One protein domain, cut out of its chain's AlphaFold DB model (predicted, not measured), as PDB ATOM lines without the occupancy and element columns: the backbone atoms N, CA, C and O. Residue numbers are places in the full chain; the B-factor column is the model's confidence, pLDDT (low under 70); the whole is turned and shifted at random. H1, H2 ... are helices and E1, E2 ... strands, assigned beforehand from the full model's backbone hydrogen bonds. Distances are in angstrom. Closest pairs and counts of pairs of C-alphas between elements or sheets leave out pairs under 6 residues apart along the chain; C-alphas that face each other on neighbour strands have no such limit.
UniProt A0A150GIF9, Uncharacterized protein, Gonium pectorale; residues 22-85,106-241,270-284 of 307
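AT A GLANCE: This is residues 22 to 85, 106 to 241 and 270 to 284 of the 307 residues of an uncharacterized protein of Gonium pectorale (UniProt A0A150GIF9). A six-stranded sheet, curled like part of a barrel, bends round helices H3 and H7 on one face, with H1 and H2 packed beyond them. Beside its edge strand E6 lies the parallel pair E4 and E5, and off its other face lie H6 and a small parallel pair, E8 and E10. The printed part has 215 residues, in chain order E1 H1 H2 H3 E2 E3 E4 H4 E5 E6 E7 H5 E8 H6 E9 E10 E11 H7, mixed helices and strands. The large sheet, order E3, E2, E11, E9, E7, E6, is mixed. The whole is compact, with a radius of gyration of the C-alphas of 17.0 A and spans of 54 by 41 by 34 A.

IN THESE COORDINATES: E1 is residues 34 to 36, its first C-alpha at (187.665, 167.593, 129.664). H1 is 39 to 52, 20.1 A; H2, 54 to 63, 14.4 A; H3, 66 to 81, 22.5 A. E2 is 106 to 112, 17.8 A; E3, 125 to 129; E4, 134 to 138; H4, 141 to 145; E5, 155 to 159; E6, 169 to 172; E7, 176 to 182, 18.7 A. H5 is 190 to 194; E8, 198 to 201; H6, 203 to 212, 13.9 A; E9, 220 to 227, 22.1 A; E10, 236 to 239; E11, 270 to 275, 16.3 A. H7, 277 to 283, ends with its C-alpha at (180.607, 148.823, 109.889).

HOW THE PARTS SIT: E1 pairs with no named strand; its closest C-alphas to H3 are Arg 35 and Leu 68, 4.8 A. H1 touches H3 at a steep tilt of 57 degrees, closest C-alphas Glu 43 and Ala 75, 5.2 A. H2 and H3, a helical hairpin, only just touch, with 3 pairs of C-alphas within 8 A, closest Leu 61 and Arg 69, 6.1 A. H2 touches H7, closest C-alphas Ala 58 and Ile 278, 5.1 A. H3 is on the sheet, height 9.8 A, along the strands, at 8 degrees to E7 on the local plane; H7, on the same face, lies over E2. In the sheet, N 108 and O 127 (E2, E3) are 2.8 A apart, N 111 and O 273 (E2, E11) 2.9 A, N 225 and O 272 (E9, E11) 2.8 A, N 179 and O 222 (E7, E9) 2.8 A, N 171 and O 178 (E6, E7) 2.8 A, within hydrogen-bond range. E4, H4 and E5 are a strand-helix-strand unit, two parallel neighbour strands with a helix between, its crossover right-handed; N 136 and O 156 are 2.9 A apart. The closest C-alphas of E5 and E6 are Arg 158 and Ala 169, 4.7 A. E8 and E10 are parallel, N 201 and O 238 2.8 A apart. H4 and H6 only just touch, with 3 pairs of C-alphas within 8 A, closest Ala 142 and Ala 212, 6.7 A; H5 touches no helix. In H2, H3, H5, H6 and H7 every O i to N i+4 pair is within hydrogen-bond range; in H1 9 of 10 are, in H4 0 of 1, beside 2 of 2 O i to N i+3 pairs.

THE WHOLE: The C-alphas farthest apart are those of Gln 27 and Pro 217, 56.1 A. Residues 86 to 105 and 242 to 269 are not printed; the gaps between C-alphas are 11.6 A and 20.7 A. Of the links printed whole, E2 to E3 is long. Mean pLDDT of the printed part is 75.5; 60 residues are under 70, among them 22 to 33, 142 to 153 and 184 to 198.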
ATOM      1  N   VAL A  22     193.017 168.381 129.395       59.69
ATOM      2  CA  VAL A  22     192.941 169.576 130.246       59.69
ATOM      3  C   VAL A  22     191.485 169.799 130.662       59.69
ATOM      4  O   VAL A  22     190.566 169.467 129.914       59.69
ATOM      5  N   ALA A  23     191.262 170.335 131.863       59.72
ATOM      6  CA  ALA A  23     189.951 170.819 132.286       59.72
ATOM      7  C   ALA A  23     189.789 172.291 131.877       59.72
ATOM      8  O   ALA A  23     190.669 173.106 132.150       59.72
ATOM      9  N   ASP A  24     188.673 172.635 131.236       56.78
ATOM     10  CA  ASP A  24     188.375 174.024 130.875       56.78
ATOM     11  C   ASP A  24     188.162 174.888 132.141       56.78
ATOM     12  O   ASP A  24     187.539 174.439 133.104       56.78
ATOM     13  N   GLY A  25     188.688 176.117 132.141       56.19
ATOM     14  CA  GLY A  25     188.989 176.972 133.302       56.19
ATOM     15  C   GLY A  25     187.952 177.005 134.435       56.19
ATOM     16  O   GLY A  25     186.997 177.781 134.411       56.19
ATOM     17  N   GLY A  26     188.160 176.209 135.485       55.38
ATOM     18  CA  GLY A  26     187.344 176.238 136.700       55.38
ATOM     19  C   GLY A  26     187.945 175.433 137.851       55.38
ATOM     20  O   GLY A  26     188.702 174.494 137.637       55.38
ATOM     21  N   GLN A  27     187.578 175.780 139.090       52.56
ATOM     22  CA  GLN A  27     188.039 175.095 140.312       52.56
ATOM     23  C   GLN A  27     187.481 173.664 140.480       52.56
ATOM     24  O   GLN A  27     187.898 172.950 141.389       52.56
ATOM     25  N   ARG A  28     186.540 173.225 139.627       57.53
ATOM     26  CA  ARG A  28     185.948 171.878 139.662       57.53
ATOM     27  C   ARG A  28     186.267 171.109 138.385       57.53
ATOM     28  O   ARG A  28     185.922 171.540 137.287       57.53
ATOM     29  N   LEU A  29     186.901 169.952 138.558       60.91
ATOM     30  CA  LEU A  29     187.202 169.008 137.489       60.91
ATOM     31  C   LEU A  29     185.931 168.227 137.135       60.91
ATOM     32  O   LEU A  29     185.574 167.255 137.798       60.91
ATOM     33  N   GLU A  30     185.228 168.682 136.106       63.19
ATOM     34  CA  GLU A  30     184.027 168.028 135.590       63.19
ATOM     35  C   GLU A  30     184.354 167.274 134.303       63.19
ATOM     36  O   GLU A  30     184.989 167.813 133.398       63.19
ATOM     37  N   VAL A  31     183.881 166.029 134.192       63.22
ATOM     38  CA  VAL A  31     184.135 165.158 133.027       63.22
ATOM     39  C   VAL A  31     183.683 165.812 131.712       63.22
ATOM     40  O   VAL A  31     184.326 165.632 130.685       63.22
ATOM     41  N   GLN A  32     182.625 166.626 131.754       65.44
ATOM     42  CA  GLN A  32     182.078 167.335 130.590       65.44
ATOM     43  C   GLN A  32     182.980 168.479 130.090       65.44
ATOM     44  O   GLN A  32     182.829 168.923 128.953       65.44
ATOM     45  N   ARG A  33     183.921 168.939 130.929       67.38
ATOM     46  CA  ARG A  33     184.875 170.026 130.649       67.38
ATOM     47  C   ARG A  33     186.266 169.516 130.274       67.38
ATOM     48  O   ARG A  33     187.182 170.320 130.122       67.38
ATOM     49  N   LEU A  34     186.433 168.198 130.155       73.31
ATOM     50  CA  LEU A  34     187.665 167.593 129.664       73.31
ATOM     51  C   LEU A  34     187.803 167.849 128.163       73.31
ATOM     52  O   LEU A  34     186.845 167.680 127.409       73.31
ATOM     53  N   ARG A  35     188.999 168.258 127.743       75.94
ATOM     54  CA  ARG A  35     189.348 168.581 126.352       75.94
ATOM     55  C   ARG A  35     190.754 168.100 126.046       75.94
ATOM     56  O   ARG A  35     191.557 167.946 126.966       75.94
ATOM     57  N   PHE A  36     191.078 167.888 124.778       78.69
ATOM     58  CA  PHE A  36     192.467 167.663 124.392       78.69
ATOM     59  C   PHE A  36     193.273 168.954 124.554       78.69
ATOM     60  O   PHE A  36     192.766 170.052 124.340       78.69
ATOM     61  N   ALA A  37     194.555 168.833 124.898       77.25
ATOM     62  CA  ALA A  37     195.440 169.987 125.056       77.25
ATOM     63  C   ALA A  37     195.626 170.792 123.765       77.25
ATOM     64  O   ALA A  37     195.969 171.970 123.817       77.25
ATOM     65  N   SER A  38     195.418 170.169 122.604       79.25
ATOM     66  CA  SER A  38     195.348 170.879 121.334       79.25
ATOM     67  C   SER A  38     194.564 170.093 120.289       79.25
ATOM     68  O   SER A  38     194.444 168.865 120.356       79.25
ATOM     69  N   ARG A  39     194.099 170.813 119.260       79.81
ATOM     70  CA  ARG A  39     193.482 170.226 118.065       79.81
ATOM     71  C   ARG A  39     194.401 169.209 117.377       79.81
ATOM     72  O   ARG A  39     193.937 168.174 116.919       79.81
ATOM     73  N   TRP A  40     195.706 169.476 117.341       82.81
ATOM     74  CA  TRP A  40     196.669 168.557 116.733       82.81
ATOM     75  C   TRP A  40     196.701 167.203 117.458       82.81
ATOM     76  O   TRP A  40     196.698 166.164 116.805       82.81
ATOM     77  N   VAL A  41     196.659 167.199 118.799       82.31
ATOM     78  CA  VAL A  41     196.691 165.955 119.589       82.31
ATOM     79  C   VAL A  41     195.463 165.088 119.304       82.31
ATOM     80  O   VAL A  41     195.611 163.883 119.109       82.31
ATOM     81  N   VAL A  42     194.261 165.675 119.256       85.69
ATOM     82  CA  VAL A  42     193.044 164.901 118.953       85.69
ATOM     83  C   VAL A  42     193.055 164.366 117.524       85.69
ATOM     84  O   VAL A  42     192.716 163.203 117.309       85.69
ATOM     85  N   GLU A  43     193.489 165.170 116.550       84.31
ATOM     86  CA  GLU A  43     193.564 164.744 115.153       84.31
ATOM     87  C   GLU A  43     194.559 163.593 114.974       84.31
ATOM     88  O   GLU A  43     194.231 162.603 114.320       84.31
ATOM     89  N   GLU A  44     195.728 163.665 115.608       82.25
ATOM     90  CA  GLU A  44     196.749 162.621 115.530       82.25
ATOM     91  C   GLU A  44     196.321 161.332 116.249       82.25
ATOM     92  O   GLU A  44     196.431 160.236 115.685       82.25
ATOM     93  N   PHE A  45     195.749 161.456 117.452       85.69
ATOM     94  CA  PHE A  45     195.173 160.334 118.194       85.69
ATOM     95  C   PHE A  45     194.119 159.604 117.356       85.69
ATOM     96  O   PHE A  45     194.194 158.389 117.159       85.69
ATOM     97  N   VAL A  46     193.156 160.346 116.805       86.81
ATOM     98  CA  VAL A  46     192.081 159.779 115.993       86.81
ATOM     99  C   VAL A  46     192.607 159.192 114.689       86.81
ATOM    100  O   VAL A  46     192.156 158.116 114.285       86.81
ATOM    101  N   ARG A  47     193.559 159.853 114.021       83.62
ATOM    102  CA  ARG A  47     194.172 159.361 112.780       83.62
ATOM    103  C   ARG A  47     194.790 157.982 112.989       83.62
ATOM    104  O   ARG A  47     194.603 157.104 112.143       83.62
ATOM    105  N   ARG A  48     195.495 157.789 114.107       81.81
ATOM    106  CA  ARG A  48     196.096 156.508 114.485       81.81
ATOM    107  C   ARG A  48     195.034 155.483 114.882       81.81
ATOM    108  O   ARG A  48     194.968 154.412 114.281       81.81
ATOM    109  N   ALA A  49     194.135 155.842 115.797       83.81
ATOM    110  CA  ALA A  49     193.093 154.946 116.297       83.81
ATOM    111  C   ALA A  49     192.126 154.478 115.193       83.81
ATOM    112  O   ALA A  49     191.690 153.335 115.193       83.81
ATOM    113  N   THR A  50     191.844 155.306 114.185       82.25
ATOM    114  CA  THR A  50     191.009 154.926 113.028       82.25
ATOM    115  C   THR A  50     191.654 153.833 112.160       82.25
ATOM    116  O   THR A  50     190.951 153.127 111.431       82.25
ATOM    117  N   ARG A  51     192.988 153.709 112.187       77.12
ATOM    118  CA  ARG A  51     193.747 152.705 111.422       77.12
ATOM    119  C   ARG A  51     193.997 151.443 112.237       77.12
ATOM    120  O   ARG A  51     193.808 150.352 111.716       77.12
ATOM    121  N   GLU A  52     194.426 151.615 113.481       80.19
ATOM    122  CA  GLU A  52     194.916 150.526 114.330       80.19
ATOM    123  C   GLU A  52     193.800 149.924 115.195       80.19
ATOM    124  O   GLU A  52     193.687 148.708 115.302       80.19
ATOM    125  N   GLU A  53     192.921 150.759 115.758       82.44
ATOM    126  CA  GLU A  53     191.909 150.345 116.739       82.44
ATOM    127  C   GLU A  53     190.527 150.984 116.481       82.44
ATOM    128  O   GLU A  53     189.956 151.640 117.362       82.44
ATOM    129  N   PRO A  54     189.917 150.798 115.290       81.38
ATOM    130  CA  PRO A  54     188.655 151.460 114.946       81.38
ATOM    131  C   PRO A  54     187.509 151.115 115.914       81.38
ATOM    132  O   PRO A  54     186.620 151.937 116.140       81.38
ATOM    133  N   GLN A  55     187.543 149.929 116.535       79.81
ATOM    134  CA  GLN A  55     186.600 149.534 117.589       79.81
ATOM    135  C   GLN A  55     186.854 150.241 118.922       79.81
ATOM    136  O   GLN A  55     185.897 150.668 119.570       79.81
ATOM    137  N   GLY A  56     188.122 150.412 119.310       81.81
ATOM    138  CA  GLY A  56     188.500 151.186 120.492       81.81
ATOM    139  C   GLY A  56     188.032 152.633 120.362       81.81
ATOM    140  O   GLY A  56     187.353 153.150 121.251       81.81
ATOM    141  N   LEU A  57     188.262 153.244 119.195       85.00
ATOM    142  CA  LEU A  57     187.780 154.588 118.888       85.00
ATOM    143  C   LEU A  57     186.245 154.680 118.897       85.00
ATOM    144  O   LEU A  57     185.690 155.620 119.464       85.00
ATOM    145  N   ALA A  58     185.540 153.710 118.305       84.06
ATOM    146  CA  ALA A  58     184.076 153.685 118.317       84.06
ATOM    147  C   ALA A  58     183.503 153.539 119.739       84.06
ATOM    148  O   ALA A  58     182.500 154.179 120.065       84.06
ATOM    149  N   SER A  59     184.137 152.717 120.581       83.12
ATOM    150  CA  SER A  59     183.781 152.552 121.994       83.12
ATOM    151  C   SER A  59     184.005 153.850 122.777       83.12
ATOM    152  O   SER A  59     183.096 154.330 123.463       83.12
ATOM    153  N   LEU A  60     185.163 154.490 122.589       85.12
ATOM    154  CA  LEU A  60     185.488 155.773 123.207       85.12
ATOM    155  C   LEU A  60     184.490 156.867 122.799       85.12
ATOM    156  O   LEU A  60     183.924 157.530 123.659       85.12
ATOM    157  N   LEU A  61     184.186 157.002 121.507       84.88
ATOM    158  CA  LEU A  61     183.195 157.961 120.999       84.88
ATOM    159  C   LEU A  61     181.779 157.738 121.555       84.88
ATOM    160  O   LEU A  61     180.996 158.686 121.637       84.88
ATOM    161  N   SER A  62     181.435 156.493 121.896       83.06
ATOM    162  CA  SER A  62     180.132 156.150 122.481       83.06
ATOM    163  C   SER A  62     180.039 156.395 123.987       83.06
ATOM    164  O   SER A  62     178.936 156.439 124.521       83.06
ATOM    165  N   THR A  63     181.179 156.545 124.666       82.44
ATOM    166  CA  THR A  63     181.256 156.700 126.128       82.44
ATOM    167  C   THR A  63     181.755 158.076 126.563       82.44
ATOM    168  O   THR A  63     181.469 158.498 127.683       82.44
ATOM    169  N   ALA A  64     182.469 158.796 125.694       81.56
ATOM    170  CA  ALA A  64     182.868 160.177 125.915       81.56
ATOM    171  C   ALA A  64     181.641 161.097 126.012       81.56
ATOM    172  O   ALA A  64     180.597 160.835 125.415       81.56
ATOM    173  N   SER A  65     181.782 162.210 126.733       77.94
ATOM    174  CA  SER A  65     180.739 163.232 126.878       77.94
ATOM    175  C   SER A  65     181.326 164.641 126.798       77.94
ATOM    176  O   SER A  65     182.539 164.814 126.940       77.94
ATOM    177  N   GLY A  66     180.467 165.632 126.551       75.75
ATOM    178  CA  GLY A  66     180.839 167.045 126.521       75.75
ATOM    179  C   GLY A  66     181.887 167.375 125.460       75.75
ATOM    180  O   GLY A  66     181.932 166.768 124.386       75.75
ATOM    181  N   ALA A  67     182.766 168.324 125.784       76.62
ATOM    182  CA  ALA A  67     183.742 168.850 124.836       76.62
ATOM    183  C   ALA A  67     184.692 167.763 124.295       76.62
ATOM    184  O   ALA A  67     184.948 167.721 123.091       76.62
ATOM    185  N   LEU A  68     185.117 166.815 125.140       81.12
ATOM    186  CA  LEU A  68     185.932 165.668 124.728       81.12
ATOM    187  C   LEU A  68     185.258 164.854 123.618       81.12
ATOM    188  O   LEU A  68     185.894 164.473 122.636       81.12
ATOM    189  N   ARG A  69     183.958 164.576 123.774       83.56
ATOM    190  CA  ARG A  69     183.185 163.815 122.789       83.56
ATOM    191  C   ARG A  69     183.113 164.553 121.467       83.56
ATOM    192  O   ARG A  69     183.278 163.934 120.419       83.56
ATOM    193  N   GLY A  70     182.835 165.847 121.522       81.69
ATOM    194  CA  GLY A  70     182.709 166.649 120.324       81.69
ATOM    195  C   GLY A  70     184.039 166.774 119.566       81.69
ATOM    196  O   GLY A  70     184.038 166.599 118.351       81.69
ATOM    197  N   GLU A  71     185.168 166.954 120.264       84.25
ATOM    198  CA  GLU A  71     186.504 167.017 119.645       84.25
ATOM    199  C   GLU A  71     186.877 165.681 118.990       84.25
ATOM    200  O   GLU A  71     187.324 165.644 117.842       84.25
ATOM    201  N   LEU A  72     186.616 164.562 119.679       86.44
ATOM    202  CA  LEU A  72     186.779 163.224 119.109       86.44
ATOM    203  C   LEU A  72     185.888 163.016 117.885       86.44
ATOM    204  O   LEU A  72     186.322 162.420 116.900       86.44
ATOM    205  N   HIS A  73     184.630 163.456 117.958       86.94
ATOM    206  CA  HIS A  73     183.658 163.271 116.890       86.94
ATOM    207  C   HIS A  73     184.078 164.014 115.626       86.94
ATOM    208  O   HIS A  73     184.094 163.419 114.549       86.94
ATOM    209  N   GLU A  74     184.450 165.284 115.767       87.00
ATOM    210  CA  GLU A  74     184.898 166.124 114.664       87.00
ATOM    211  C   GLU A  74     186.141 165.535 113.993       87.00
ATOM    212  O   GLU A  74     186.142 165.276 112.784       87.00
ATOM    213  N   ALA A  75     187.169 165.225 114.786       88.12
ATOM    214  CA  ALA A  75     188.389 164.611 114.280       88.12
ATOM    215  C   ALA A  75     188.107 163.260 113.598       88.12
ATOM    216  O   ALA A  75     188.654 162.980 112.528       88.12
ATOM    217  N   ALA A  76     187.219 162.430 114.162       88.69
ATOM    218  CA  ALA A  76     186.872 161.126 113.592       88.69
ATOM    219  C   ALA A  76     186.112 161.267 112.278       88.69
ATOM    220  O   ALA A  76     186.369 160.519 111.334       88.69
ATOM    221  N   MET A  77     185.215 162.246 112.181       87.62
ATOM    222  CA  MET A  77     184.516 162.532 110.937       87.62
ATOM    223  C   MET A  77     185.478 162.971 109.848       87.62
ATOM    224  O   MET A  77     185.429 162.427 108.748       87.62
ATOM    225  N   HIS A  78     186.394 163.884 110.151       87.38
ATOM    226  CA  HIS A  78     187.421 164.281 109.200       87.38
ATOM    227  C   HIS A  78     188.286 163.098 108.758       87.38
ATOM    228  O   HIS A  78     188.440 162.891 107.556       87.38
ATOM    229  N   ALA A  79     188.768 162.267 109.684       85.06
ATOM    230  CA  ALA A  79     189.576 161.094 109.349       85.06
ATOM    231  C   ALA A  79     188.835 160.097 108.436       85.06
ATOM    232  O   ALA A  79     189.418 159.550 107.496       85.06
ATOM    233  N   VAL A  80     187.542 159.873 108.687       84.12
ATOM    234  CA  VAL A  80     186.719 158.930 107.916       84.12
ATOM    235  C   VAL A  80     186.288 159.513 106.562       84.12
ATOM    236  O   VAL A  80     186.272 158.782 105.573       84.12
ATOM    237  N   LEU A  81     185.993 160.815 106.476       83.31
ATOM    238  CA  LEU A  81     185.644 161.496 105.218       83.31
ATOM    239  C   LEU A  81     186.848 161.656 104.279       83.31
ATOM    240  O   LEU A  81     186.685 161.613 103.062       83.31
ATOM    241  N   GLN A  82     188.049 161.828 104.836       78.06
ATOM    242  CA  GLN A  82     189.291 162.024 104.081       78.06
ATOM    243  C   GLN A  82     189.901 160.743 103.534       78.06
ATOM    244  O   GLN A  82     190.834 160.832 102.737       78.06
ATOM    245  N   ARG A  83     189.472 159.576 104.032       70.56
ATOM    246  CA  ARG A  83     190.267 158.345 104.039       70.56
ATOM    247  C   ARG A  83     191.006 158.125 102.719       70.56
ATOM    248  O   ARG A  83     190.407 157.781 101.697       70.56
ATOM    249  N   MET A  84     192.312 158.382 102.769       49.22
ATOM    250  CA  MET A  84     193.155 158.351 101.589       49.22
ATOM    251  C   MET A  84     193.446 156.914 101.187       49.22
ATOM    252  O   MET A  84     193.839 156.103 102.027       49.22
ATOM    253  N   THR A  85     193.328 156.604  99.900       42.81
ATOM    254  CA  THR A  85     194.027 155.447  99.339       42.81
ATOM    255  C   THR A  85     195.513 155.771  99.322       42.81
ATOM    256  O   THR A  85     195.967 156.497  98.440       42.81
ATOM    257  N   GLY A 106     184.044 155.745 102.120       72.06
ATOM    258  CA  GLY A 106     183.076 155.321 103.131       72.06
ATOM    259  C   GLY A 106     181.653 155.169 102.587       72.06
ATOM    260  O   GLY A 106     181.211 155.949 101.741       72.06
ATOM    261  N   ARG A 107     180.915 154.192 103.129       80.19
ATOM    262  CA  ARG A 107     179.447 154.147 103.063       80.19
ATOM    263  C   ARG A 107     178.892 154.870 104.285       80.19
ATOM    264  O   ARG A 107     179.263 154.544 105.415       80.19
ATOM    265  N   PHE A 108     178.000 155.820 104.054       86.12
ATOM    266  CA  PHE A 108     177.375 156.622 105.096       86.12
ATOM    267  C   PHE A 108     175.864 156.527 104.987       86.12
ATOM    268  O   PHE A 108     175.313 156.484 103.892       86.12
ATOM    269  N   THR A 109     175.195 156.522 106.131       89.00
ATOM    270  CA  THR A 109     173.743 156.664 106.184       89.00
ATOM    271  C   THR A 109     173.406 158.145 106.172       89.00
ATOM    272  O   THR A 109     173.923 158.899 107.002       89.00
ATOM    273  N   VAL A 110     172.536 158.558 105.256       91.56
ATOM    274  CA  VAL A 110     172.042 159.932 105.178       91.56
ATOM    275  C   VAL A 110     170.523 159.969 105.117       91.56
ATOM    276  O   VAL A 110     169.882 159.017 104.689       91.56
ATOM    277  N   VAL A 111     169.944 161.084 105.539       92.69
ATOM    278  CA  VAL A 111     168.530 161.399 105.326       92.69
ATOM    279  C   VAL A 111     168.464 162.729 104.604       92.69
ATOM    280  O   VAL A 111     169.083 163.706 105.030       92.69
ATOM    281  N   ARG A 112     167.726 162.763 103.498       92.19
ATOM    282  CA  ARG A 112     167.506 163.988 102.738       92.19
ATOM    283  C   ARG A 112     166.494 164.874 103.455       92.19
ATOM    284  O   ARG A 112     165.484 164.386 103.961       92.19
ATOM    285  N   LEU A 113     166.750 166.174 103.455       89.12
ATOM    286  CA  LEU A 113     165.801 167.164 103.939       89.12
ATOM    287  C   LEU A 113     165.005 167.749 102.781       89.12
ATOM    288  O   LEU A 113     165.492 167.884 101.652       89.12
ATOM    289  N   ASP A 114     163.759 168.077 103.072       86.25
ATOM    290  CA  ASP A 114     162.956 168.908 102.206       86.25
ATOM    291  C   ASP A 114     163.525 170.340 102.187       86.25
ATOM    292  O   ASP A 114     163.804 170.893 103.252       86.25
ATOM    293  N   PRO A 115     163.774 170.926 101.005       78.25
ATOM    294  CA  PRO A 115     164.466 172.208 100.906       78.25
ATOM    295  C   PRO A 115     163.646 173.390 101.438       78.25
ATOM    296  O   PRO A 115     164.246 174.404 101.786       78.25
ATOM    297  N   ASP A 116     162.318 173.262 101.509       81.12
ATOM    298  CA  ASP A 116     161.425 174.350 101.913       81.12
ATOM    299  C   ASP A 116     161.050 174.239 103.396       81.12
ATOM    300  O   ASP A 116     161.017 175.234 104.120       81.12
ATOM    301  N   THR A 117     160.794 173.017 103.868       84.25
ATOM    302  CA  THR A 117     160.340 172.758 105.244       84.25
ATOM    303  C   THR A 117     161.459 172.330 106.196       84.25
ATOM    304  O   THR A 117     161.267 172.361 107.410       84.25
ATOM    305  N   PHE A 118     162.629 171.935 105.676       83.75
ATOM    306  CA  PHE A 118     163.743 171.332 106.430       83.75
ATOM    307  C   PHE A 118     163.367 170.043 107.177       83.75
ATOM    308  O   PHE A 118     164.139 169.529 107.993       83.75
ATOM    309  N   GLU A 119     162.196 169.479 106.875       87.25
ATOM    310  CA  GLU A 119     161.753 168.213 107.427       87.25
ATOM    311  C   GLU A 119     162.474 167.046 106.760       87.25
ATOM    312  O   GLU A 119     162.899 167.093 105.602       87.25
ATOM    313  N   ARG A 120     162.616 165.958 107.513       89.12
ATOM    314  CA  ARG A 120     163.194 164.720 107.000       89.12
ATOM    315  C   ARG A 120     162.266 164.118 105.962       89.12
ATOM    316  O   ARG A 120     161.121 163.796 106.272       89.12
ATOM    317  N   ARG A 121     162.782 163.875 104.762       84.62
ATOM    318  CA  ARG A 121     162.090 163.022 103.799       84.62
ATOM    319  C   ARG A 121     162.147 161.575 104.280       84.62
ATOM    320  O   ARG A 121     163.106 161.160 104.929       84.62
ATOM    321  N   SER A 122     161.097 160.811 103.991       76.44
ATOM    322  CA  SER A 122     161.010 159.407 104.387       76.44
ATOM    323  C   SER A 122     162.115 158.580 103.724       76.44
ATOM    324  O   SER A 122     162.250 158.618 102.502       76.44
ATOM    325  N   GLY A 123     162.831 157.784 104.521       83.19
ATOM    326  CA  GLY A 123     163.839 156.829 104.059       83.19
ATOM    327  C   GLY A 123     165.273 157.249 104.382       83.19
ATOM    328  O   GLY A 123     165.682 158.382 104.139       83.19
ATOM    329  N   GLU A 124     166.041 156.315 104.940       89.50
ATOM    330  CA  GLU A 124     167.496 156.437 105.030       89.50
ATOM    331  C   GLU A 124     168.115 156.018 103.689       89.50
ATOM    332  O   GLU A 124     167.797 154.961 103.143       89.50
ATOM    333  N   GLU A 125     169.011 156.845 103.160       89.50
ATOM    334  CA  GLU A 125     169.767 156.590 101.938       89.50
ATOM    335  C   GLU A 125     171.209 156.200 102.285       89.50
ATOM    336  O   GLU A 125     171.763 156.600 103.316       89.50
ATOM    337  N   VAL A 126     171.849 155.433 101.399       85.75
ATOM    338  CA  VAL A 126     173.282 155.145 101.498       85.75
ATOM    339  C   VAL A 126     174.043 156.084 100.575       85.75
ATOM    340  O   VAL A 126     173.882 156.048  99.358       85.75
ATOM    341  N   LEU A 127     174.908 156.896 101.166       85.94
ATOM    342  CA  LEU A 127     175.847 157.756 100.471       85.94
ATOM    343  C   LEU A 127     177.206 157.063 100.383       85.94
ATOM    344  O   LEU A 127     177.840 156.778 101.400       85.94
ATOM    345  N   GLU A 128     177.664 156.820  99.162       83.00
ATOM    346  CA  GLU A 128     178.995 156.283  98.895       83.00
ATOM    347  C   GLU A 128     179.946 157.422  98.532       83.00
ATOM    348  O   GLU A 128     179.786 158.122  97.531       83.00
ATOM    349  N   LEU A 129     180.951 157.632  99.373       81.12
ATOM    350  CA  LEU A 129     181.946 158.677  99.205       81.12
ATOM    351  C   LEU A 129     183.255 158.025  98.788       81.12
ATOM    352  O   LEU A 129     183.835 157.348  99.616       81.12
ATOM    353  N   LYS A 130     183.754 158.257  97.565       78.38
ATOM    354  CA  LYS A 130     185.077 157.762  97.123       78.38
ATOM    355  C   LYS A 130     186.214 158.269  98.025       78.38
ATOM    356  O   LYS A 130     186.105 159.354  98.597       78.38
ATOM    357  N   SER A 131     187.301 157.498  98.111       75.88
ATOM    358  CA  SER A 131     188.527 157.899  98.811       75.88
ATOM    359  C   SER A 131     189.130 159.163  98.213       75.88
ATOM    360  O   SER A 131     189.131 159.346  96.993       75.88
ATOM    361  N   CYS A 132     189.695 160.006  99.071       77.25
ATOM    362  CA  CYS A 132     190.464 161.163  98.635       77.25
ATOM    363  C   CYS A 132     191.919 160.761  98.340       77.25
ATOM    364  O   CYS A 132     192.431 159.761  98.831       77.25
ATOM    365  N   LYS A 133     192.598 161.535  97.505       79.38
ATOM    366  CA  LYS A 133     194.026 161.415  97.190       79.38
ATOM    367  C   LYS A 133     194.848 162.433  97.972       79.38
ATOM    368  O   LYS A 133     196.012 162.187  98.255       79.38
ATOM    369  N   GLU A 134     194.239 163.566  98.319       80.81
ATOM    370  CA  GLU A 134     194.923 164.704  98.925       80.81
ATOM    371  C   GLU A 134     193.995 165.451  99.895       80.81
ATOM    372  O   GLU A 134     192.778 165.493  99.696       80.81
ATOM    373  N   VAL A 135     194.577 166.041 100.942       83.81
ATOM    374  CA  VAL A 135     193.913 166.988 101.842       83.81
ATOM    375  C   VAL A 135     194.598 168.334 101.671       83.81
ATOM    376  O   VAL A 135     195.822 168.412 101.756       83.81
ATOM    377  N   ARG A 136     193.817 169.388 101.438       83.75
ATOM    378  CA  ARG A 136     194.318 170.760 101.317       83.75
ATOM    379  C   ARG A 136     193.662 171.657 102.347       83.75
ATOM    380  O   ARG A 136     192.481 171.504 102.650       83.75
ATOM    381  N   PHE A 137     194.429 172.614 102.843       84.38
ATOM    382  CA  PHE A 137     193.936 173.630 103.759       84.38
ATOM    383  C   PHE A 137     193.772 174.955 103.022       84.38
ATOM    384  O   PHE A 137     194.578 175.277 102.147       84.38
ATOM    385  N   PHE A 138     192.725 175.704 103.349       79.69
ATOM    386  CA  PHE A 138     192.457 177.023 102.777       79.69
ATOM    387  C   PHE A 138     192.242 178.053 103.883       79.69
ATOM    388  O   PHE A 138     191.835 177.688 104.986       79.69
ATOM    389  N   LYS A 139     192.560 179.323 103.625       77.56
ATOM    390  CA  LYS A 139     192.279 180.417 104.567       77.56
ATOM    391  C   LYS A 139     191.010 181.146 104.162       77.56
ATOM    392  O   LYS A 139     190.141 181.348 105.001       77.56
ATOM    393  N   ASP A 140     190.889 181.443 102.873       73.94
ATOM    394  CA  ASP A 140     189.673 181.973 102.276       73.94
ATOM    395  C   ASP A 140     188.988 180.895 101.429       73.94
ATOM    396  O   ASP A 140     189.637 180.089 100.755       73.94
ATOM    397  N   LEU A 141     187.658 180.877 101.452       70.81
ATOM    398  CA  LEU A 141     186.865 180.036 100.566       70.81
ATOM    399  C   LEU A 141     187.203 180.334  99.096       70.81
ATOM    400  O   LEU A 141     187.320 179.398  98.306       70.81
ATOM    401  N   ALA A 142     187.453 181.603  98.754       67.62
ATOM    402  CA  ALA A 142     187.890 182.040  97.430       67.62
ATOM    403  C   ALA A 142     189.193 181.356  96.969       67.62
ATOM    404  O   ALA A 142     189.317 181.037  95.787       67.62
ATOM    405  N   ASP A 143     190.117 181.010  97.876       65.94
ATOM    406  CA  ASP A 143     191.371 180.310  97.534       65.94
ATOM    407  C   ASP A 143     191.125 178.898  96.981       65.94
ATOM    408  O   ASP A 143     191.902 178.374  96.171       65.94
ATOM    409  N   VAL A 144     190.034 178.263  97.420       64.75
ATOM    410  CA  VAL A 144     189.587 176.953  96.925       64.75
ATOM    411  C   VAL A 144     189.058 177.067  95.488       64.75
ATOM    412  O   VAL A 144     189.050 176.079  94.750       64.75
ATOM    413  N   ILE A 145     188.630 178.266  95.083       59.00
ATOM    414  CA  ILE A 145     187.788 178.515  93.911       59.00
ATOM    415  C   ILE A 145     188.566 179.205  92.780       59.00
ATOM    416  O   ILE A 145     188.557 178.699  91.659       59.00
ATOM    417  N   ASP A 146     189.280 180.300  93.057       52.97
ATOM    418  CA  ASP A 146     189.900 181.159  92.031       52.97
ATOM    419  C   ASP A 146     191.302 180.703  91.592       52.97
ATOM    420  O   ASP A 146     191.755 181.036  90.500       52.97
ATOM    421  N   GLY A 147     191.989 179.862  92.372       49.00
ATOM    422  CA  GLY A 147     193.351 179.410  92.056       49.00
ATOM    423  C   GLY A 147     193.477 178.401  90.901       49.00
ATOM    424  O   GLY A 147     194.494 177.717  90.827       49.00
ATOM    425  N   GLY A 148     192.440 178.199  90.077       48.16
ATOM    426  CA  GLY A 148     192.404 177.145  89.045       48.16
ATOM    427  C   GLY A 148     192.416 175.713  89.608       48.16
ATOM    428  O   GLY A 148     192.634 174.751  88.877       48.16
ATOM    429  N   ARG A 149     192.202 175.563  90.924       51.09
ATOM    430  CA  ARG A 149     192.275 174.299  91.685       51.09
ATOM    431  C   ARG A 149     190.908 173.778  92.134       51.09
ATOM    432  O   ARG A 149     190.852 172.792  92.869       51.09
ATOM    433  N   CYS A 150     189.822 174.429  91.724       50.31
ATOM    434  CA  CYS A 150     188.469 173.976  92.017       50.31
ATOM    435  C   CYS A 150     188.122 172.786  91.111       50.31
ATOM    436  O   CYS A 150     188.299 172.862  89.898       50.31
ATOM    437  N   GLY A 151     187.629 171.689  91.689       55.38
ATOM    438  CA  GLY A 151     187.159 170.534  90.912       55.38
ATOM    439  C   GLY A 151     188.194 169.438  90.658       55.38
ATOM    440  O   GLY A 151     187.943 168.554  89.842       55.38
ATOM    441  N   VAL A 152     189.339 169.444  91.357       62.88
ATOM    442  CA  VAL A 152     190.212 168.262  91.353       62.88
ATOM    443  C   VAL A 152     189.502 167.153  92.127       62.88
ATOM    444  O   VAL A 152     189.442 167.171  93.359       62.88
ATOM    445  N   ASP A 153     188.928 166.209  91.385       68.06
ATOM    446  CA  ASP A 153     188.257 165.046  91.957       68.06
ATOM    447  C   ASP A 153     189.219 164.292  92.890       68.06
ATOM    448  O   ASP A 153     190.378 164.015  92.554       68.06
ATOM    449  N   GLY A 154     188.733 163.977  94.087       74.19
ATOM    450  CA  GLY A 154     189.519 163.317  95.123       74.19
ATOM    451  C   GLY A 154     190.348 164.238  96.026       74.19
ATOM    452  O   GLY A 154     191.185 163.717  96.755       74.19
ATOM    453  N   VAL A 155     190.140 165.557  96.053       81.62
ATOM    454  CA  VAL A 155     190.752 166.434  97.075       81.62
ATOM    455  C   VAL A 155     189.742 166.783  98.172       81.62
ATOM    456  O   VAL A 155     188.604 167.152  97.888       81.62
ATOM    457  N   TYR A 156     190.156 166.673  99.435       85.69
ATOM    458  CA  TYR A 156     189.373 167.091 100.599       85.69
ATOM    459  C   TYR A 156     189.904 168.416 101.145       85.69
ATOM    460  O   TYR A 156     191.049 168.495 101.593       85.69
ATOM    461  N   TYR A 157     189.085 169.459 101.119       84.81
ATOM    462  CA  TYR A 157     189.468 170.796 101.555       84.81
ATOM    463  C   TYR A 157     188.976 171.053 102.977       84.81
ATOM    464  O   TYR A 157     187.804 170.817 103.276       84.81
ATOM    465  N   ARG A 158     189.851 171.570 103.841       85.94
ATOM    466  CA  ARG A 158     189.507 172.036 105.192       85.94
ATOM    467  C   ARG A 158     189.887 173.500 105.371       85.94
ATOM    468  O   ARG A 158     190.934 173.907 104.869       85.94
ATOM    469  N   PRO A 159     189.101 174.283 106.116       81.69
ATOM    470  CA  PRO A 159     189.562 175.586 106.543       81.69
ATOM    471  C   PRO A 159     190.766 175.401 107.477       81.69
ATOM    472  O   PRO A 159     190.812 174.476 108.292       81.69
ATOM    473  N   SER A 160     191.754 176.277 107.338       79.69
ATOM    474  CA  SER A 160     192.923 176.333 108.223       79.69
ATOM    475  C   SER A 160     192.493 176.688 109.647       79.69
ATOM    476  O   SER A 160     193.035 176.146 110.606       79.69
ATOM    477  N   ASP A 161     191.449 177.516 109.764       70.75
ATOM    478  CA  ASP A 161     190.934 178.057 111.018       70.75
ATOM    479  C   ASP A 161     189.409 177.877 111.117       70.75
ATOM    480  O   ASP A 161     188.668 178.137 110.170       70.75
ATOM    481  N   ALA A 162     188.916 177.457 112.288       60.12
ATOM    482  CA  ALA A 162     187.509 177.084 112.515       60.12
ATOM    483  C   ALA A 162     186.501 178.259 112.466       60.12
ATOM    484  O   ALA A 162     185.296 178.039 112.566       60.12
ATOM    485  N   GLY A 163     186.978 179.504 112.340       58.59
ATOM    486  CA  GLY A 163     186.143 180.711 112.276       58.59
ATOM    487  C   GLY A 163     185.988 181.313 110.877       58.59
ATOM    488  O   GLY A 163     185.233 182.265 110.716       58.59
ATOM    489  N   CYS A 164     186.700 180.792 109.875       48.12
ATOM    490  CA  CYS A 164     186.807 181.434 108.561       48.12
ATOM    491  C   CYS A 164     185.787 180.928 107.530       48.12
ATOM    492  O   CYS A 164     185.751 181.433 106.411       48.12
ATOM    493  N   SER A 165     184.973 179.922 107.863       64.50
ATOM    494  CA  SER A 165     184.018 179.340 106.921       64.50
ATOM    495  C   SER A 165     182.756 178.844 107.624       64.50
ATOM    496  O   SER A 165     182.856 178.273 108.712       64.50
ATOM    497  N   PRO A 166     181.574 178.965 106.989       74.19
ATOM    498  CA  PRO A 166     180.372 178.278 107.449       74.19
ATOM    499  C   PRO A 166     180.450 176.757 107.247       74.19
ATOM    500  O   PRO A 166     179.512 176.054 107.617       74.19
ATOM    501  N   PHE A 167     181.522 176.229 106.644       81.62
ATOM    502  CA  PHE A 167     181.718 174.805 106.388       81.62
ATOM    503  C   PHE A 167     182.987 174.293 107.073       81.62
ATOM    504  O   PHE A 167     184.045 174.911 106.985       81.62
ATOM    505  N   ASP A 168     182.906 173.104 107.664       84.56
ATOM    506  CA  ASP A 168     184.056 172.428 108.270       84.56
ATOM    507  C   ASP A 168     184.900 171.691 107.223       84.56
ATOM    508  O   ASP A 168     186.089 171.438 107.428       84.56
ATOM    509  N   ALA A 169     184.303 171.335 106.080       87.44
ATOM    510  CA  ALA A 169     185.029 170.803 104.936       87.44
ATOM    511  C   ALA A 169     184.260 170.915 103.620       87.44
ATOM    512  O   ALA A 169     183.030 170.994 103.593       87.44
ATOM    513  N   ILE A 170     185.008 170.835 102.521       86.81
ATOM    514  CA  ILE A 170     184.483 170.827 101.158       86.81
ATOM    515  C   ILE A 170     185.134 169.689 100.388       86.81
ATOM    516  O   ILE A 170     186.344 169.473 100.463       86.81
ATOM    517  N   ARG A 171     184.335 168.971  99.608       85.88
ATOM    518  CA  ARG A 171     184.822 167.907  98.743       85.88
ATOM    519  C   ARG A 171     184.146 167.978  97.375       85.88
ATOM    520  O   ARG A 171     182.959 167.660  97.265       85.88
ATOM    521  N   PRO A 172     184.882 168.378  96.329       80.38
ATOM    522  CA  PRO A 172     184.406 168.266  94.963       80.38
ATOM    523  C   PRO A 172     184.190 166.798  94.586       80.38
ATOM    524  O   PRO A 172     184.962 165.917  94.969       80.38
ATOM    525  N   SER A 173     183.140 166.551  93.819       72.75
ATOM    526  CA  SER A 173     182.847 165.292  93.152       72.75
ATOM    527  C   SER A 173     182.578 165.565  91.672       72.75
ATOM    528  O   SER A 173     182.459 166.717  91.256       72.75
ATOM    529  N   THR A 174     182.489 164.510  90.865       69.56
ATOM    530  CA  THR A 174     182.356 164.619  89.405       69.56
ATOM    531  C   THR A 174     181.123 165.432  88.979       69.56
ATOM    532  O   THR A 174     181.184 166.160  87.994       69.56
ATOM    533  N   ASP A 175     180.021 165.345  89.728       76.38
ATOM    534  CA  ASP A 175     178.727 165.981  89.429       76.38
ATOM    535  C   ASP A 175     178.181 166.860  90.575       76.38
ATOM    536  O   ASP A 175     177.139 167.515  90.447       76.38
ATOM    537  N   ALA A 176     178.878 166.900  91.709       82.19
ATOM    538  CA  ALA A 176     178.400 167.543  92.925       82.19
ATOM    539  C   ALA A 176     179.530 168.177  93.735       82.19
ATOM    540  O   ALA A 176     180.693 167.813  93.606       82.19
ATOM    541  N   TYR A 177     179.169 169.115  94.605       84.62
ATOM    542  CA  TYR A 177     180.073 169.675  95.607       84.62
ATOM    543  C   TYR A 177     179.509 169.385  96.987       84.62
ATOM    544  O   TYR A 177     178.420 169.858  97.319       84.62
ATOM    545  N   ASP A 178     180.246 168.595  97.763       87.75
ATOM    546  CA  ASP A 178     179.859 168.202  99.110       87.75
ATOM    547  C   ASP A 178     180.424 169.202 100.109       87.75
ATOM    548  O   ASP A 178     181.639 169.318 100.264       87.75
ATOM    549  N   PHE A 179     179.537 169.905 100.794       87.94
ATOM    550  CA  PHE A 179     179.850 170.782 101.910       87.94
ATOM    551  C   PHE A 179     179.481 170.055 103.197       87.94
ATOM    552  O   PHE A 179     178.374 169.528 103.318       87.94
ATOM    553  N   PHE A 180     180.394 170.015 104.159       88.38
ATOM    554  CA  PHE A 180     180.177 169.352 105.438       88.38
ATOM    555  C   PHE A 180     180.139 170.387 106.556       88.38
ATOM    556  O   PHE A 180     181.058 171.192 106.687       88.38
ATOM    557  N   GLN A 181     179.084 170.324 107.363       87.62
ATOM    558  CA  GLN A 181     178.970 170.993 108.652       87.62
ATOM    559  C   GLN A 181     178.934 169.916 109.728       87.62
ATOM    560  O   GLN A 181     177.952 169.183 109.857       87.62
ATOM    561  N   ILE A 182     180.031 169.763 110.454       85.50
ATOM    562  CA  ILE A 182     180.191 168.766 111.497       85.50
ATOM    563  C   ILE A 182     179.706 169.372 112.804       85.50
ATOM    564  O   ILE A 182     180.341 170.241 113.394       85.50
ATOM    565  N   ALA A 183     178.550 168.891 113.259       72.56
ATOM    566  CA  ALA A 183     177.975 169.272 114.536       72.56
ATOM    567  C   ALA A 183     178.810 168.646 115.659       72.56
ATOM    568  O   ALA A 183     178.525 167.556 116.161       72.56
ATOM    569  N   ALA A 184     179.891 169.326 116.021       58.53
ATOM    570  CA  ALA A 184     180.671 168.995 117.190       58.53
ATOM    571  C   ALA A 184     179.908 169.504 118.427       58.53
ATOM    572  O   ALA A 184     179.511 170.669 118.483       58.53
ATOM    573  N   ASP A 185     179.757 168.662 119.451       54.78
ATOM    574  CA  ASP A 185     179.220 169.000 120.791       54.78
ATOM    575  C   ASP A 185     180.123 170.016 121.553       54.78
ATOM    576  O   ASP A 185     180.136 170.084 122.776       54.78
ATOM    577  N   VAL A 186     180.961 170.774 120.831       44.84
ATOM    578  CA  VAL A 186     182.133 171.520 121.333       44.84
ATOM    579  C   VAL A 186     181.902 173.022 121.381       44.84
ATOM    580  O   VAL A 186     182.681 173.743 122.002       44.84
ATOM    581  N   ARG A 187     180.831 173.553 120.787       47.53
ATOM    582  CA  ARG A 187     180.520 174.979 120.953       47.53
ATOM    583  C   ARG A 187     179.796 175.168 122.279       47.53
ATOM    584  O   ARG A 187     178.596 175.429 122.283       47.53
ATOM    585  N   GLY A 188     180.548 175.034 123.377       39.88
ATOM    586  CA  GLY A 188     180.163 175.086 124.799       39.88
ATOM    587  C   GLY A 188     179.407 176.333 125.281       39.88
ATOM    588  O   GLY A 188     179.435 176.665 126.458       39.88
ATOM    589  N   SER A 189     178.715 177.033 124.391       45.88
ATOM    590  CA  SER A 189     177.552 177.834 124.738       45.88
ATOM    591  C   SER A 189     176.479 176.951 125.388       45.88
ATOM    592  O   SER A 189     176.155 175.874 124.879       45.88
ATOM    593  N   GLU A 190     175.874 177.441 126.470       45.16
ATOM    594  CA  GLU A 190     174.719 176.808 127.131       45.16
ATOM    595  C   GLU A 190     173.602 176.427 126.143       45.16
ATOM    596  O   GLU A 190     172.849 175.479 126.368       45.16
ATOM    597  N   TRP A 191     173.509 177.150 125.022       47.38
ATOM    598  CA  TRP A 191     172.558 176.880 123.952       47.38
ATOM    599  C   TRP A 191     172.761 175.496 123.324       47.38
ATOM    600  O   TRP A 191     171.802 174.739 123.211       47.38
ATOM    601  N   HIS A 192     173.996 175.102 122.996       51.84
ATOM    602  CA  HIS A 192     174.267 173.781 122.410       51.84
ATOM    603  C   HIS A 192     174.037 172.651 123.423       51.84
ATOM    604  O   HIS A 192     173.603 171.569 123.040       51.84
ATOM    605  N   GLN A 193     174.220 172.922 124.719       53.19
ATOM    606  CA  GLN A 193     173.950 171.957 125.786       53.19
ATOM    607  C   GLN A 193     172.440 171.719 125.993       53.19
ATOM    608  O   GLN A 193     172.031 170.596 126.281       53.19
ATOM    609  N   ARG A 194     171.594 172.746 125.799       52.00
ATOM    610  CA  ARG A 194     170.119 172.624 125.852       52.00
ATOM    611  C   ARG A 194     169.490 172.156 124.533       52.00
ATOM    612  O   ARG A 194     168.399 171.592 124.553       52.00
ATOM    613  N   HIS A 195     170.173 172.354 123.405       55.78
ATOM    614  CA  HIS A 195     169.664 172.091 122.057       55.78
ATOM    615  C   HIS A 195     170.529 171.090 121.266       55.78
ATOM    616  O   HIS A 195     170.680 171.226 120.056       55.78
ATOM    617  N   GLN A 196     171.037 170.029 121.908       58.84
ATOM    618  CA  GLN A 196     171.897 169.001 121.279       58.84
ATOM    619  C   GLN A 196     171.292 168.309 120.033       58.84
ATOM    620  O   GLN A 196     171.991 167.630 119.280       58.84
ATOM    621  N   HIS A 197     169.986 168.467 119.800       62.91
ATOM    622  CA  HIS A 197     169.260 167.908 118.658       62.91
ATOM    623  C   HIS A 197     168.799 168.960 117.642       62.91
ATOM    624  O   HIS A 197     167.998 168.631 116.770       62.91
ATOM    625  N   GLN A 198     169.223 170.219 117.754       66.56
ATOM    626  CA  GLN A 198     168.756 171.291 116.877       66.56
ATOM    627  C   GLN A 198     169.915 172.135 116.360       66.56
ATOM    628  O   GLN A 198     170.766 172.582 117.121       66.56
ATOM    629  N   GLN A 199     169.897 172.398 115.058       73.12
ATOM    630  CA  GLN A 199     170.805 173.335 114.411       73.12
ATOM    631  C   GLN A 199     170.004 174.404 113.696       73.12
ATOM    632  O   GLN A 199     169.080 174.096 112.940       73.12
ATOM    633  N   GLN A 200     170.392 175.655 113.913       70.81
ATOM    634  CA  GLN A 200     169.874 176.772 113.143       70.81
ATOM    635  C   GLN A 200     170.814 177.088 111.979       70.81
ATOM    636  O   GLN A 200     172.012 177.294 112.176       70.81
ATOM    637  N   ILE A 201     170.259 177.134 110.772       68.88
ATOM    638  CA  ILE A 201     170.931 177.570 109.551       68.88
ATOM    639  C   ILE A 201     170.587 179.032 109.308       68.88
ATOM    640  O   ILE A 201     169.417 179.424 109.296       68.88
ATOM    641  N   ASP A 202     171.620 179.826 109.059       71.12
ATOM    642  CA  ASP A 202     171.475 181.143 108.464       71.12
ATOM    643  C   ASP A 202     171.498 181.008 106.935       71.12
ATOM    644  O   ASP A 202     172.531 180.713 106.332       71.12
ATOM    645  N   LEU A 203     170.335 181.163 106.296       67.69
ATOM    646  CA  LEU A 203     170.220 181.051 104.840       67.69
ATOM    647  C   LEU A 203     170.904 182.212 104.106       67.69
ATOM    648  O   LEU A 203     171.287 182.043 102.948       67.69
ATOM    649  N   GLY A 204     171.065 183.366 104.761       67.94
ATOM    650  CA  GLY A 204     171.777 184.514 104.210       67.94
ATOM    651  C   GLY A 204     173.277 184.249 104.151       67.94
ATOM    652  O   GLY A 204     173.885 184.390 103.091       67.94
ATOM    653  N   GLU A 205     173.853 183.772 105.256       72.31
ATOM    654  CA  GLU A 205     175.264 183.372 105.332       72.31
ATOM    655  C   GLU A 205     175.570 182.216 104.368       72.31
ATOM    656  O   GLU A 205     176.531 182.273 103.598       72.31
ATOM    657  N   LEU A 206     174.702 181.196 104.340       71.00
ATOM    658  CA  LEU A 206     174.838 180.053 103.439       71.00
ATOM    659  C   LEU A 206     174.728 180.474 101.967       71.00
ATOM    660  O   LEU A 206     175.530 180.046 101.137       71.00
ATOM    661  N   GLY A 207     173.755 181.327 101.636       69.12
ATOM    662  CA  GLY A 207     173.573 181.870 100.292       69.12
ATOM    663  C   GLY A 207     174.760 182.722  99.843       69.12
ATOM    664  O   GLY A 207     175.206 182.584  98.704       69.12
ATOM    665  N   GLY A 208     175.315 183.542 100.739       69.88
ATOM    666  CA  GLY A 208     176.523 184.327 100.493       69.88
ATOM    667  C   GLY A 208     177.750 183.450 100.249       69.88
ATOM    668  O   GLY A 208     178.445 183.627  99.249       69.88
ATOM    669  N   ALA A 209     177.973 182.443 101.096       69.81
ATOM    670  CA  ALA A 209     179.089 181.511 100.947       69.81
ATOM    671  C   ALA A 209     178.988 180.672  99.664       69.81
ATOM    672  O   ALA A 209     179.989 180.457  98.985       69.81
ATOM    673  N   LEU A 210     177.784 180.247  99.273       68.12
ATOM    674  CA  LEU A 210     177.564 179.570  97.992       68.12
ATOM    675  C   LEU A 210     177.698 180.504  96.793       68.12
ATOM    676  O   LEU A 210     178.160 180.066  95.747       68.12
ATOM    677  N   GLY A 211     177.308 181.772  96.933       65.06
ATOM    678  CA  GLY A 211     177.529 182.797  95.915       65.06
ATOM    679  C   GLY A 211     179.016 183.080  95.692       65.06
ATOM    680  O   GLY A 211     179.428 183.306  94.554       65.06
ATOM    681  N   ALA A 212     179.824 183.002  96.753       65.25
ATOM    682  CA  ALA A 212     181.279 183.048  96.655       65.25
ATOM    683  C   ALA A 212     181.835 181.799  95.947       65.25
ATOM    684  O   ALA A 212     182.777 181.906  95.164       65.25
ATOM    685  N   VAL A 213     181.213 180.626  96.143       65.88
ATOM    686  CA  VAL A 213     181.579 179.375  95.459       65.88
ATOM    687  C   VAL A 213     181.099 179.363  94.009       65.88
ATOM    688  O   VAL A 213     179.985 178.949  93.694       65.88
ATOM    689  N   ARG A 214     181.981 179.741  93.076       66.75
ATOM    690  CA  ARG A 214     181.754 179.583  91.629       66.75
ATOM    691  C   ARG A 214     181.751 178.104  91.224       66.75
ATOM    692  O   ARG A 214     182.745 177.565  90.747       66.75
ATOM    693  N   LEU A 215     180.616 177.435  91.419       72.25
ATOM    694  CA  LEU A 215     180.433 176.030  91.058       72.25
ATOM    695  C   LEU A 215     180.478 175.829  89.528       72.25
ATOM    696  O   LEU A 215     179.799 176.568  88.801       72.25
ATOM    697  N   PRO A 216     181.178 174.791  89.024       71.00
ATOM    698  CA  PRO A 216     181.192 174.444  87.604       71.00
ATOM    699  C   PRO A 216     179.777 174.296  87.026       71.00
ATOM    700  O   PRO A 216     178.870 173.869  87.748       71.00
ATOM    701  N   PRO A 217     179.542 174.619  85.742       70.25
ATOM    702  CA  PRO A 217     178.266 174.372  85.068       70.25
ATOM    703  C   PRO A 217     177.753 172.941  85.296       70.25
ATOM    704  O   PRO A 217     178.492 171.982  85.123       70.25
ATOM    705  N   GLY A 218     176.495 172.799  85.725       72.44
ATOM    706  CA  GLY A 218     175.866 171.494  85.980       72.44
ATOM    707  C   GLY A 218     176.147 170.862  87.352       72.44
ATOM    708  O   GLY A 218     175.393 169.985  87.763       72.44
ATOM    709  N   ALA A 219     177.147 171.336  88.104       78.25
ATOM    710  CA  ALA A 219     177.429 170.811  89.439       78.25
ATOM    711  C   ALA A 219     176.320 171.164  90.447       78.25
ATOM    712  O   ALA A 219     175.872 172.318  90.520       78.25
ATOM    713  N   THR A 220     175.907 170.175  91.249       83.88
ATOM    714  CA  THR A 220     174.890 170.342  92.300       83.88
ATOM    715  C   THR A 220     175.537 170.508  93.680       83.88
ATOM    716  O   THR A 220     176.231 169.595  94.131       83.88
ATOM    717  N   PRO A 221     175.301 171.619  94.402       85.94
ATOM    718  CA  PRO A 221     175.761 171.745  95.780       85.94
ATOM    719  C   PRO A 221     174.937 170.861  96.726       85.94
ATOM    720  O   PRO A 221     173.701 170.847  96.669       85.94
ATOM    721  N   ARG A 222     175.624 170.142  97.616       88.75
ATOM    722  CA  ARG A 222     175.036 169.302  98.667       88.75
ATOM    723  C   ARG A 222     175.600 169.713 100.022       88.75
ATOM    724  O   ARG A 222     176.812 169.674 100.197       88.75
ATOM    725  N   LEU A 223     174.747 170.079 100.970       88.75
ATOM    726  CA  LEU A 223     175.150 170.358 102.349       88.75
ATOM    727  C   LEU A 223     174.787 169.178 103.249       88.75
ATOM    728  O   LEU A 223     173.638 168.735 103.269       88.75
ATOM    729  N   PHE A 224     175.771 168.698 104.003       89.50
ATOM    730  CA  PHE A 224     175.636 167.616 104.969       89.50
ATOM    731  C   PHE A 224     175.822 168.145 106.389       89.50
ATOM    732  O   PHE A 224     176.926 168.545 106.759       89.50
ATOM    733  N   HIS A 225     174.769 168.060 107.201       88.75
ATOM    734  CA  HIS A 225     174.868 168.172 108.653       88.75
ATOM    735  C   HIS A 225     175.310 166.832 109.217       88.75
ATOM    736  O   HIS A 225     174.536 165.875 109.272       88.75
ATOM    737  N   VAL A 226     176.575 166.741 109.594       88.19
ATOM    738  CA  VAL A 226     177.166 165.529 110.147       88.19
ATOM    739  C   VAL A 226     176.934 165.519 111.650       88.19
ATOM    740  O   VAL A 226     177.382 166.428 112.344       88.19
ATOM    741  N   VAL A 227     176.237 164.499 112.147       86.75
ATOM    742  CA  VAL A 227     175.791 164.441 113.546       86.75
ATOM    743  C   VAL A 227     176.155 163.118 114.222       86.75
ATOM    744  O   VAL A 227     176.228 162.078 113.554       86.75
ATOM    745  N   PRO A 228     176.341 163.097 115.554       84.50
ATOM    746  CA  PRO A 228     176.495 161.861 116.314       84.50
ATOM    747  C   PRO A 228     175.381 160.828 116.056       84.50
ATOM    748  O   PRO A 228     174.232 161.151 115.761       84.50
ATOM    749  N   CYS A 229     175.719 159.537 116.140       83.94
ATOM    750  CA  CYS A 229     174.795 158.448 115.782       83.94
ATOM    751  C   CYS A 229     173.550 158.352 116.672       83.94
ATOM    752  O   CYS A 229     172.507 157.899 116.212       83.94
ATOM    753  N   ASP A 230     173.684 158.732 117.933       82.44
ATOM    754  CA  ASP A 230     172.638 158.783 118.952       82.44
ATOM    755  C   ASP A 230     171.708 159.987 118.776       82.44
ATOM    756  O   ASP A 230     170.516 159.881 119.048       82.44
ATOM    757  N   THR A 231     172.208 161.109 118.254       83.06
ATOM    758  CA  THR A 231     171.368 162.273 117.934       83.06
ATOM    759  C   THR A 231     170.754 162.177 116.538       83.06
ATOM    760  O   THR A 231     169.748 162.832 116.265       83.06
ATOM    761  N   PHE A 232     171.288 161.309 115.671       86.06
ATOM    762  CA  PHE A 232     170.872 161.173 114.278       86.06
ATOM    763  C   PHE A 232     169.380 160.933 114.077       86.06
ATOM    764  O   PHE A 232     168.880 161.370 113.058       86.06
ATOM    765  N   ALA A 233     168.641 160.265 114.965       86.44
ATOM    766  CA  ALA A 233     167.195 160.072 114.771       86.44
ATOM    767  C   ALA A 233     166.375 161.325 115.136       86.44
ATOM    768  O   ALA A 233     165.386 161.637 114.478       86.44
ATOM    769  N   ALA A 234     166.813 162.056 116.162       85.06
ATOM    770  CA  ALA A 234     166.094 163.193 116.734       85.06
ATOM    771  C   ALA A 234     166.537 164.555 116.174       85.06
ATOM    772  O   ALA A 234     165.871 165.556 116.426       85.06
ATOM    773  N   TYR A 235     167.649 164.605 115.430       84.81
ATOM    774  CA  TYR A 235     168.235 165.852 114.947       84.81
ATOM    775  C   TYR A 235     167.316 166.597 113.971       84.81
ATOM    776  O   TYR A 235     166.826 166.016 112.994       84.81
ATOM    777  N   LYS A 236     167.122 167.890 114.218       84.50
ATOM    778  CA  LYS A 236     166.303 168.797 113.418       84.50
ATOM    779  C   LYS A 236     167.132 169.978 112.943       84.50
ATOM    780  O   LYS A 236     167.941 170.533 113.682       84.50
ATOM    781  N   VAL A 237     166.864 170.379 111.713       81.94
ATOM    782  CA  VAL A 237     167.414 171.583 111.104       81.94
ATOM    783  C   VAL A 237     166.311 172.633 111.069       81.94
ATOM    784  O   VAL A 237     165.171 172.317 110.740       81.94
ATOM    785  N   GLN A 238     166.633 173.862 111.453       80.25
ATOM    786  CA  GLN A 238     165.716 174.998 111.435       80.25
ATOM    787  C   GLN A 238     166.406 176.207 110.812       80.25
ATOM    788  O   GLN A 238     167.629 176.291 110.805       80.25
ATOM    789  N   THR A 239     165.637 177.169 110.320       75.12
ATOM    790  CA  THR A 239     166.177 178.464 109.905       75.12
ATOM    791  C   THR A 239     166.276 179.396 111.107       75.12
ATOM    792  O   THR A 239     165.428 179.370 112.004       75.12
ATOM    793  N   LYS A 240     167.310 180.243 111.145       74.31
ATOM    794  CA  LYS A 240     167.300 181.390 112.058       74.31
ATOM    795  C   LYS A 240     166.139 182.296 111.656       74.31
ATOM    796  O   LYS A 240     166.085 182.762 110.518       74.31
ATOM    797  N   LYS A 241     165.208 182.552 112.579       57.81
ATOM    798  CA  LYS A 241     164.251 183.645 112.399       57.81
ATOM    799  C   LYS A 241     165.046 184.942 112.470       57.81
ATOM    800  O   LYS A 241     165.656 185.222 113.497       57.81
ATOM    801  N   ARG A 270     170.925 170.803  97.704       88.62
ATOM    802  CA  ARG A 270     170.361 169.633  98.385       88.62
ATOM    803  C   ARG A 270     170.870 169.579  99.819       88.62
ATOM    804  O   ARG A 270     172.067 169.719 100.051       88.62
ATOM    805  N   LEU A 271     169.964 169.346 100.757       89.62
ATOM    806  CA  LEU A 271     170.250 169.317 102.187       89.62
ATOM    807  C   LEU A 271     170.140 167.887 102.720       89.62
ATOM    808  O   LEU A 271     169.214 167.155 102.357       89.62
ATOM    809  N   TYR A 272     171.076 167.499 103.581       91.12
ATOM    810  CA  TYR A 272     171.160 166.159 104.152       91.12
ATOM    811  C   TYR A 272     171.579 166.196 105.622       91.12
ATOM    812  O   TYR A 272     172.384 167.030 106.034       91.12
ATOM    813  N   ILE A 273     171.099 165.224 106.393       89.88
ATOM    814  CA  ILE A 273     171.675 164.840 107.686       89.88
ATOM    815  C   ILE A 273     172.501 163.580 107.450       89.88
ATOM    816  O   ILE A 273     171.992 162.609 106.892       89.88
ATOM    817  N   LEU A 274     173.761 163.579 107.876       90.38
ATOM    818  CA  LEU A 274     174.689 162.461 107.741       90.38
ATOM    819  C   LEU A 274     174.978 161.844 109.108       90.38
ATOM    820  O   LEU A 274     175.354 162.531 110.059       90.38
ATOM    821  N   LYS A 275     174.822 160.522 109.200       87.88
ATOM    822  CA  LYS A 275     175.077 159.758 110.421       87.88
ATOM    823  C   LYS A 275     176.575 159.626 110.663       87.88
ATOM    824  O   LYS A 275     177.321 159.169 109.799       87.88
ATOM    825  N   GLY A 276     176.998 160.020 111.854       81.38
ATOM    826  CA  GLY A 276     178.399 160.236 112.174       81.38
ATOM    827  C   GLY A 276     179.295 158.998 112.279       81.38
ATOM    828  O   GLY A 276     178.877 157.852 112.101       81.38
ATOM    829  N   ALA A 277     180.558 159.249 112.637       75.38
ATOM    830  CA  ALA A 277     181.684 158.337 112.435       75.38
ATOM    831  C   ALA A 277     181.532 156.979 113.125       75.38
ATOM    832  O   ALA A 277     182.006 155.984 112.587       75.38
ATOM    833  N   ILE A 278     180.847 156.903 114.272       76.00
ATOM    834  CA  ILE A 278     180.668 155.651 115.029       76.00
ATOM    835  C   ILE A 278     180.021 154.566 114.157       76.00
ATOM    836  O   ILE A 278     180.470 153.422 114.181       76.00
ATOM    837  N   ALA A 279     178.996 154.907 113.369       70.38
ATOM    838  CA  ALA A 279     178.335 153.947 112.486       70.38
ATOM    839  C   ALA A 279     179.301 153.423 111.416       70.38
ATOM    840  O   ALA A 279     179.355 152.220 111.167       70.38
ATOM    841  N   CYS A 280     180.111 154.315 110.842       72.88
ATOM    842  CA  CYS A 280     181.102 153.954 109.836       72.88
ATOM    843  C   CYS A 280     182.227 153.091 110.433       72.88
ATOM    844  O   CYS A 280     182.549 152.041 109.888       72.88
ATOM    845  N   LEU A 281     182.779 153.479 111.587       74.19
ATOM    846  CA  LEU A 281     183.834 152.743 112.291       74.19
ATOM    847  C   LEU A 281     183.371 151.343 112.725       74.19
ATOM    848  O   LEU A 281     184.137 150.385 112.641       74.19
ATOM    849  N   ARG A 282     182.102 151.197 113.137       73.75
ATOM    850  CA  ARG A 282     181.503 149.892 113.464       73.75
ATOM    851  C   ARG A 282     181.314 149.009 112.235       73.75
ATOM    852  O   ARG A 282     181.659 147.833 112.288       73.75
ATOM    853  N   ALA A 283     180.816 149.568 111.131       67.44
ATOM    854  CA  ALA A 283     180.607 148.823 109.889       67.44
ATOM    855  C   ALA A 283     181.915 148.260 109.305       67.44
ATOM    856  O   ALA A 283     181.905 147.207 108.679       67.44
ATOM    857  N   GLN A 284     183.045 148.926 109.547       63.72
ATOM    858  CA  GLN A 284     184.361 148.510 109.053       63.72
ATOM    859  C   GLN A 284     184.960 147.297 109.775       63.72
ATOM    860  O   GLN A 284     185.896 146.697 109.257       63.72
TER     861      GLN A 284